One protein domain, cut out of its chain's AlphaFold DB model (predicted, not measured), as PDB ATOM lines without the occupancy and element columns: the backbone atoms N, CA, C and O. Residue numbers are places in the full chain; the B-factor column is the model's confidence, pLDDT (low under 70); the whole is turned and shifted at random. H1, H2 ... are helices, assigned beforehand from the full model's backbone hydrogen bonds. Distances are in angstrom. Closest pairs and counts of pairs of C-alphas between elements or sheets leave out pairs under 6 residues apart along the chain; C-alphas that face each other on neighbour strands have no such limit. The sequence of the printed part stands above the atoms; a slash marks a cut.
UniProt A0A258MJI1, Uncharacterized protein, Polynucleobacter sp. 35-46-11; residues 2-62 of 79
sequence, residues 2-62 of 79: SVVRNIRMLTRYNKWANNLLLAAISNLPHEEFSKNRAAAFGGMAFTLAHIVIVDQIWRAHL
ATOM      1  N   SER A   2     -27.669 -10.362  13.603       95.31
ATOM      2  CA  SER A   2     -28.466  -9.340  12.897       95.31
ATOM      3  C   SER A   2     -28.279  -9.390  11.376       95.31
ATOM      4  O   SER A   2     -27.201  -9.731  10.887       95.31
ATOM      5  N   VAL A   3     -29.311  -8.984  10.629       93.25
ATOM      6  CA  VAL A   3     -29.292  -8.915   9.154       93.25
ATOM      7  C   VAL A   3     -28.123  -8.062   8.652       93.25
ATOM      8  O   VAL A   3     -27.348  -8.505   7.810       93.25
ATOM      9  N   VAL A   4     -27.913  -6.884   9.245       94.25
ATOM     10  CA  VAL A   4     -26.813  -5.975   8.875       94.25
ATOM     11  C   VAL A   4     -25.436  -6.615   9.094       94.25
ATOM     12  O   VAL A   4     -24.530  -6.435   8.279       94.25
ATOM     13  N   ARG A   5     -25.252  -7.383  10.179       96.19
ATOM     14  CA  ARG A   5     -23.998  -8.115  10.426       96.19
ATOM     15  C   ARG A   5     -23.765  -9.176   9.350       96.19
ATOM     16  O   ARG A   5     -22.644  -9.276   8.854       96.19
ATOM     17  N   ASN A   6     -24.801  -9.927   8.989       96.00
ATOM     18  CA  ASN A   6     -24.711 -10.978   7.978       96.00
ATOM     19  C   ASN A   6     -24.399 -10.399   6.593       96.00
ATOM     20  O   ASN A   6     -23.477 -10.881   5.945       96.00
ATOM     21  N   ILE A   7     -25.077  -9.320   6.185       93.94
ATOM     22  CA  ILE A   7     -24.814  -8.639   4.907       93.94
ATOM     23  C   ILE A   7     -23.355  -8.174   4.842       93.94
ATOM     24  O   ILE A   7     -22.648  -8.505   3.899       93.94
ATOM     25  N   ARG A   8     -22.850  -7.492   5.881       94.94
ATOM     26  CA  ARG A   8     -21.445  -7.043   5.921       94.94
ATOM     27  C   ARG A   8     -20.448  -8.196   5.839       94.94
ATOM     28  O   ARG A   8     -19.400  -8.047   5.214       94.94
ATOM     29  N   MET A   9     -20.744  -9.314   6.498       97.31
ATOM     30  CA  MET A   9     -19.915 -10.516   6.424       97.31
ATOM     31  C   MET A   9     -19.902 -11.070   4.995       97.31
ATOM     32  O   MET A   9     -18.823 -11.242   4.431       97.31
ATOM     33  N   LEU A  10     -21.076 -11.245   4.384       95.62
ATOM     34  CA  LEU A  10     -21.210 -11.790   3.034       95.62
ATOM     35  C   LEU A  10     -20.582 -10.881   1.970       95.62
ATOM     36  O   LEU A  10     -19.903 -11.385   1.085       95.62
ATOM     37  N   THR A  11     -20.696  -9.554   2.075       94.06
ATOM     38  CA  THR A  11     -20.028  -8.629   1.140       94.06
ATOM     39  C   THR A  11     -18.501  -8.719   1.232       94.06
ATOM     40  O   THR A  11     -17.810  -8.663   0.215       94.06
ATOM     41  N   ARG A  12     -17.944  -8.888   2.441       96.50
ATOM     42  CA  ARG A  12     -16.494  -9.088   2.624       96.50
ATOM     43  C   ARG A  12     -16.040 -10.435   2.076       96.50
ATOM     44  O   ARG A  12     -15.009 -10.492   1.412       96.50
ATOM     45  N   TYR A  13     -16.820 -11.483   2.330       96.94
ATOM     46  CA  TYR A  13     -16.581 -12.807   1.772       96.94
ATOM     47  C   TYR A  13     -16.600 -12.774   0.240       96.94
ATOM     48  O   TYR A  13     -15.656 -13.251  -0.378       96.94
ATOM     49  N   ASN A  14     -17.605 -12.132  -0.365       95.12
ATOM     50  CA  ASN A  14     -17.721 -11.989  -1.816       95.12
ATOM     51  C   ASN A  14     -16.481 -11.311  -2.415       95.12
ATOM     52  O   ASN A  14     -15.890 -11.817  -3.361       95.12
ATOM     53  N   LYS A  15     -16.007 -10.215  -1.804       95.75
ATOM     54  CA  LYS A  15     -14.766  -9.548  -2.227       95.75
ATOM     55  C   LYS A  15     -13.551 -10.480  -2.166       95.75
ATOM     56  O   LYS A  15     -12.751 -10.496  -3.097       95.75
ATOM     57  N   TRP A  16     -13.391 -11.233  -1.078       97.88
ATOM     58  CA  TRP A  16     -12.291 -12.191  -0.941       97.88
ATOM     59  C   TRP A  16     -12.371 -13.307  -1.993       97.88
ATOM     60  O   TRP A  16     -11.376 -13.580  -2.663       97.88
ATOM     61  N   ALA A  17     -13.553 -13.896  -2.179       97.19
ATOM     62  CA  ALA A  17     -13.780 -14.973  -3.135       97.19
ATOM     63  C   ALA A  17     -13.533 -14.506  -4.578       97.19
ATOM     64  O   ALA A  17     -12.831 -15.186  -5.322       97.19
ATOM     65  N   ASN A  18     -14.017 -13.313  -4.944       95.94
ATOM     66  CA  ASN A  18     -13.782 -12.721  -6.261       95.94
ATOM     67  C   ASN A  18     -12.293 -12.489  -6.515       95.94
ATOM     68  O   ASN A  18     -11.802 -12.834  -7.584       95.94
ATOM     69  N   ASN A  19     -11.552 -11.968  -5.535       96.94
ATOM     70  CA  ASN A  19     -10.109 -11.777  -5.682       96.94
ATOM     71  C   ASN A  19      -9.377 -13.105  -5.918       96.94
ATOM     72  O   ASN A  19      -8.527 -13.179  -6.802       96.94
ATOM     73  N   LEU A  20      -9.712 -14.146  -5.152       97.62
ATOM     74  CA  LEU A  20      -9.111 -15.471  -5.308       97.62
ATOM     75  C   LEU A  20      -9.425 -16.074  -6.686       97.62
ATOM     76  O   LEU A  20      -8.526 -16.550  -7.375       97.62
ATOM     77  N   LEU A  21     -10.695 -16.024  -7.089       95.50
ATOM     78  CA  LEU A  21     -11.176 -16.553  -8.361       95.50
ATOM     79  C   LEU A  21     -10.521 -15.833  -9.547       95.50
ATOM     80  O   LEU A  21      -9.945 -16.481 -10.419       95.50
ATOM     81  N   LEU A  22     -10.565 -14.499  -9.560       94.94
ATOM     82  CA  LEU A  22     -10.004 -13.694 -10.645       94.94
ATOM     83  C   LEU A  22      -8.482 -13.843 -10.740       94.94
ATOM     84  O   LEU A  22      -7.966 -13.913 -11.851       94.94
ATOM     85  N   ALA A  23      -7.777 -13.972  -9.611       97.56
ATOM     86  CA  ALA A  23      -6.342 -14.256  -9.606       97.56
ATOM     87  C   ALA A  23      -6.013 -15.643 -10.186       97.56
ATOM     88  O   ALA A  23      -5.012 -15.809 -10.880       97.56
ATOM     89  N   ALA A  24      -6.847 -16.656  -9.933       96.56
ATOM     90  CA  ALA A  24      -6.661 -17.972 -10.539       96.56
ATOM     91  C   ALA A  24      -6.887 -17.923 -12.059       96.56
ATOM     92  O   ALA A  24      -6.077 -18.447 -12.820       96.56
ATOM     93  N   ILE A  25      -7.948 -17.241 -12.504       95.12
ATOM     94  CA  ILE A  25      -8.276 -17.096 -13.929       95.12
ATOM     95  C   ILE A  25      -7.221 -16.278 -14.675       95.12
ATOM     96  O   ILE A  25      -6.894 -16.622 -15.805       95.12
ATOM     97  N   SER A  26      -6.645 -15.242 -14.058       95.56
ATOM     98  CA  SER A  26      -5.618 -14.415 -14.707       95.56
ATOM     99  C   SER A  26      -4.328 -15.171 -15.031       95.56
ATOM    100  O   SER A  26      -3.536 -14.689 -15.831       95.56
ATOM    101  N   ASN A  27      -4.106 -16.339 -14.418       97.19
ATOM    102  CA  ASN A  27      -2.962 -17.203 -14.717       97.19
ATOM    103  C   ASN A  27      -3.232 -18.189 -15.868       97.19
ATOM    104  O   ASN A  27      -2.325 -18.925 -16.257       97.19
ATOM    105  N   LEU A  28      -4.459 -18.252 -16.394       96.38
ATOM    106  CA  LEU A  28      -4.805 -19.146 -17.496       96.38
ATOM    107  C   LEU A  28      -4.488 -18.503 -18.855       96.38
ATOM    108  O   LEU A  28      -4.701 -17.300 -19.027       96.38
ATOM    109  N   PRO A  29      -4.069 -19.300 -19.856       96.50
ATOM    110  CA  PRO A  29      -4.084 -18.867 -21.247       96.50
ATOM    111  C   PRO A  29      -5.489 -18.418 -21.665       96.50
ATOM    112  O   PRO A  29      -6.497 -18.985 -21.224       96.50
ATOM    113  N   HIS A  30      -5.564 -17.416 -22.541       92.50
ATOM    114  CA  HIS A  30      -6.838 -16.846 -22.985       92.50
ATOM    115  C   HIS A  30      -7.763 -17.899 -23.624       92.50
ATOM    116  O   HIS A  30      -8.987 -17.860 -23.461       92.50
ATOM    117  N   GLU A  31      -7.182 -18.878 -24.312       94.81
ATOM    118  CA  GLU A  31      -7.910 -19.966 -24.956       94.81
ATOM    119  C   GLU A  31      -8.599 -20.857 -23.920       94.81
ATOM    120  O   GLU A  31      -9.738 -21.263 -24.120       94.81
ATOM    121  N   GLU A  32      -7.963 -21.127 -22.777       95.00
ATOM    122  CA  GLU A  32      -8.546 -21.979 -21.734       95.00
ATOM    123  C   GLU A  32      -9.703 -21.296 -20.993       95.00
ATOM    124  O   GLU A  32     -10.624 -21.987 -20.536       95.00
ATOM    125  N   PHE A  33      -9.682 -19.960 -20.931       92.88
ATOM    126  CA  PHE A  33     -10.767 -19.143 -20.391       92.88
ATOM    127  C   PHE A  33     -11.994 -19.098 -21.318       92.88
ATOM    128  O   PHE A  33     -13.132 -19.214 -20.850       92.88
ATOM    129  N   SER A  34     -11.770 -18.952 -22.628       91.44
ATOM    130  CA  SER A  34     -12.829 -18.855 -23.646       91.44
ATOM    131  C   SER A  34     -13.334 -20.212 -24.155       91.44
ATOM    132  O   SER A  34     -14.373 -20.278 -24.812       91.44
ATOM    133  N   LYS A  35     -12.641 -21.308 -23.831       93.50
ATOM    134  CA  LYS A  35     -12.997 -22.670 -24.238       93.50
ATOM    135  C   LYS A  35     -14.394 -23.076 -23.782       93.50
ATOM    136  O   LYS A  35     -14.708 -23.044 -22.587       93.50
ATOM    137  N   ASN A  36     -15.174 -23.592 -24.731       92.06
ATOM    138  CA  ASN A  36     -16.455 -24.211 -24.427       92.06
ATOM    139  C   ASN A  36     -16.268 -25.512 -23.634       92.06
ATOM    140  O   ASN A  36     -15.437 -26.359 -23.973       92.06
ATOM    141  N   ARG A  37     -17.055 -25.684 -22.572       91.50
ATOM    142  CA  ARG A  37     -17.046 -26.865 -21.695       91.50
ATOM    143  C   ARG A  37     -18.471 -27.337 -21.453       91.50
ATOM    144  O   ARG A  37     -19.404 -26.540 -21.511       91.50
ATOM    145  N   ALA A  38     -18.624 -28.613 -21.101       87.12
ATOM    146  CA  ALA A  38     -19.881 -29.169 -20.603       87.12
ATOM    147  C   ALA A  38     -20.185 -28.639 -19.186       87.12
ATOM    148  O   ALA A  38     -20.111 -29.356 -18.193       87.12
ATOM    149  N   ALA A  39     -20.455 -27.339 -19.100       80.38
ATOM    150  CA  ALA A  39     -20.846 -26.601 -17.910       80.38
ATOM    151  C   ALA A  39     -22.193 -25.917 -18.178       80.38
ATOM    152  O   ALA A  39     -22.536 -25.670 -19.333       80.38
ATOM    153  N   ALA A  40     -22.934 -25.569 -17.122       77.44
ATOM    154  CA  ALA A  40     -24.286 -25.007 -17.233       77.44
ATOM    155  C   ALA A  40     -24.385 -23.768 -18.147       77.44
ATOM    156  O   ALA A  40     -25.407 -23.562 -18.788       77.44
ATOM    157  N   PHE A  41     -23.308 -22.983 -18.247       78.25
ATOM    158  CA  PHE A  41     -23.234 -21.791 -19.096       78.25
ATOM    159  C   PHE A  41     -22.278 -21.949 -20.286       78.25
ATOM    160  O   PHE A  41     -21.803 -20.968 -20.835       78.25
ATOM    161  N   GLY A  42     -21.915 -23.173 -20.668       84.62
ATOM    162  CA  GLY A  42     -21.028 -23.406 -21.810       84.62
ATOM    163  C   GLY A  42     -19.551 -23.095 -21.562       84.62
ATOM    164  O   GLY A  42     -18.745 -23.361 -22.438       84.62
ATOM    165  N   GLY A  43     -19.137 -22.610 -20.387       90.62
ATOM    166  CA  GLY A  43     -17.718 -22.407 -20.068       90.62
ATOM    167  C   GLY A  43     -17.472 -21.397 -18.949       90.62
ATOM    168  O   GLY A  43     -18.411 -20.907 -18.314       90.62
ATOM    169  N   MET A  44     -16.199 -21.079 -18.694       92.88
ATOM    170  CA  MET A  44     -15.812 -20.141 -17.629       92.88
ATOM    171  C   MET A  44     -16.239 -18.708 -17.952       92.88
ATOM    172  O   MET A  44     -16.789 -18.037 -17.082       92.88
ATOM    173  N   ALA A  45     -16.046 -18.260 -19.197       91.00
ATOM    174  CA  ALA A  45     -16.361 -16.896 -19.617       91.00
ATOM    175  C   ALA A  45     -17.832 -16.519 -19.373       91.00
ATOM    176  O   ALA A  45     -18.118 -15.530 -18.700       91.00
ATOM    177  N   PHE A  46     -18.766 -17.348 -19.838       90.44
ATOM    178  CA  PHE A  46     -20.196 -17.126 -19.617       90.44
ATOM    179  C   PHE A  46     -20.604 -17.292 -18.148       90.44
ATOM    180  O   PHE A  46     -21.433 -16.527 -17.657       90.44
ATOM    181  N   THR A  47     -19.990 -18.228 -17.414       91.62
ATOM    182  CA  THR A  47     -20.236 -18.372 -15.968       91.62
ATOM    183  C   THR A  47     -19.818 -17.108 -15.207       91.62
ATOM    184  O   THR A  47     -20.571 -16.619 -14.367       91.62
ATOM    185  N   LEU A  48     -18.653 -16.529 -15.514       92.25
ATOM    186  CA  LEU A  48     -18.216 -15.273 -14.898       92.25
ATOM    187  C   LEU A  48     -19.078 -14.087 -15.315       92.25
ATOM    188  O   LEU A  48     -19.388 -13.253 -14.469       92.25
ATOM    189  N   ALA A  49     -19.487 -14.017 -16.584       90.69
ATOM    190  CA  ALA A  49     -20.406 -12.983 -17.040       90.69
ATOM    191  C   ALA A  49     -21.708 -13.017 -16.223       90.69
ATOM    192  O   ALA A  49     -22.135 -11.984 -15.714       90.69
ATOM    193  N   HIS A  50     -22.279 -14.208 -16.005       90.00
ATOM    194  CA  HIS A  50     -23.456 -14.384 -15.156       90.00
ATOM    195  C   HIS A  50     -23.221 -13.901 -13.714       90.00
ATOM    196  O   HIS A  50     -24.033 -13.148 -13.179       90.00
ATOM    197  N   ILE A  51     -22.092 -14.269 -13.098       91.44
ATOM    198  CA  ILE A  51     -21.756 -13.837 -11.731       91.44
ATOM    199  C   ILE A  51     -21.651 -12.308 -11.644       91.44
ATOM    200  O   ILE A  51     -22.224 -11.708 -10.736       91.44
ATOM    201  N   VAL A  52     -20.971 -11.662 -12.597       91.25
ATOM    202  CA  VAL A  52     -20.808 -10.198 -12.620       91.25
ATOM    203  C   VAL A  52     -22.150  -9.488 -12.792       91.25
ATOM    204  O   VAL A  52     -22.403  -8.483 -12.132       91.25
ATOM    205  N   ILE A  53     -23.032 -10.012 -13.645       90.75
ATOM    206  CA  ILE A  53     -24.390  -9.483 -13.829       90.75
ATOM    207  C   ILE A  53     -25.152  -9.481 -12.508       90.75
ATOM    208  O   ILE A  53     -25.669  -8.448 -12.083       90.75
ATOM    209  N   VAL A  54     -25.190 -10.636 -11.846       91.19
ATOM    210  CA  VAL A  54     -25.925 -10.813 -10.595       91.19
ATOM    211  C   VAL A  54     -25.334  -9.935  -9.486       91.19
ATOM    212  O   VAL A  54     -26.092  -9.311  -8.741       91.19
ATOM    213  N   ASP A  55     -24.006  -9.805  -9.406       91.69
ATOM    214  CA  ASP A  55     -23.338  -8.932  -8.431       91.69
ATOM    215  C   ASP A  55     -23.716  -7.454  -8.628       91.69
ATOM    216  O   ASP A  55     -24.007  -6.750  -7.658       91.69
ATOM    217  N   GLN A  56     -23.806  -6.984  -9.878       91.31
ATOM    218  CA  GLN A  56     -24.237  -5.615 -10.172       91.31
ATOM    219  C   GLN A  56     -25.697  -5.353  -9.781       91.31
ATOM    220  O   GLN A  56     -25.982  -4.297  -9.212       91.31
ATOM    221  N   ILE A  57     -26.599  -6.310 -10.020       92.56
ATOM    222  CA  ILE A  57     -28.013  -6.210  -9.622       92.56
ATOM    223  C   ILE A  57     -28.124  -6.087  -8.097       92.56
ATOM    224  O   ILE A  57     -28.734  -5.149  -7.583       92.56
ATOM    225  N   TRP A  58     -27.483  -6.989  -7.349       91.19
ATOM    226  CA  TRP A  58     -27.541  -6.951  -5.886       91.19
ATOM    227  C   TRP A  58     -26.844  -5.731  -5.299       91.19
ATOM    228  O   TRP A  58     -27.331  -5.159  -4.323       91.19
ATOM    229  N   ARG A  59     -25.739  -5.281  -5.899       91.56
ATOM    230  CA  ARG A  59     -25.083  -4.034  -5.507       91.56
ATOM    231  C   ARG A  59     -26.006  -2.831  -5.695       91.56
ATOM    232  O   ARG A  59     -26.046  -1.985  -4.806       91.56
ATOM    233  N   ALA A  60     -26.736  -2.746  -6.806       92.50
ATOM    234  CA  ALA A  60     -27.698  -1.670  -7.032       92.50
ATOM    235  C   ALA A  60     -28.787  -1.669  -5.948       92.50
ATOM    236  O   ALA A  60     -28.974  -0.653  -5.281       92.50
ATOM    237  N   HIS A  61     -29.382  -2.832  -5.660       91.62
ATOM    238  CA  HIS A  61     -30.374  -2.975  -4.589       91.62
ATOM    239  C   HIS A  61     -29.829  -2.585  -3.207       91.62
ATOM    240  O   HIS A  61     -30.504  -1.888  -2.454       91.62
ATOM    241  N   LEU A  62     -28.597  -2.983  -2.871       90.56
ATOM    242  CA  LEU A  62     -27.961  -2.621  -1.598       90.56
ATOM    243  C   LEU A  62     -27.677  -1.118  -1.471       90.56
ATOM    244  O   LEU A  62     -27.613  -0.608  -0.353       90.56
TER     245      LEU A  62
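AT A GLANCE: This is residues 2 to 62 of the 79 residues of an uncharacterized protein of Polynucleobacter sp. 35-46-11 (UniProt A0A258MJI1). Two long helices, H1 and H3, make the arms of a long, loose U: the chain runs out along H1, turns through the short helix H2 at the closed end, and folds back along H3. The arms are near each other without touching, and residues 26 to 31 stick out at the turn. The printed part has 61 residues, with three named helices in the order H1, H2, H3 and no named strand; the class is all helix. The whole is loose, with a radius of gyration of the C-alphas of 14.1 A, and is a rod spanning 43 by 20 by 18 A.

HOW THE PARTS SIT: H1, residues 3 to 25, is the longest helix and touches no helix. It is near H3, residues 44 to 62, with 9 pairs of C-alphas within 10 A and no pair within 8 A. H2, residues 30 to 34, is close to H1 but not clearly touching it; their closest C-alphas are those of Ile 25 and Phe 33, 7.2 A apart. H2 and H3 touch, H3 with residues 44 to 45 alone; their closest C-alphas are those of Ser 34 and Ala 45, 5.7 A apart. In H1, H2 and H3 every O i to N i+4 pair is within hydrogen-bond range.

IN THESE COORDINATES: H1 begins with C-alpha 3 at (-29.292, -8.915, 9.154) and is 32.3 A from first to last C-alpha. H3 is 26.7 A long by the same measure, and its C-alpha 62 is at (-27.961, -2.621, -1.598). Between them, H2 has 5 residues and begins with C-alpha 30 at (-6.838, -16.846, -22.985).

THE WHOLE: The two C-alphas farthest apart are those of Ser 2 and Glu 31, 44.4 A. The C-alphas of Ser 2 and Leu 62, first and last printed, are 16.0 A apart. The link from H1 to H2 is tight, with 4 residues, and that from H2 to H3 is short, with 9. The printed part has no cut. Its mean pLDDT is 92.9, and no printed residue is under 70.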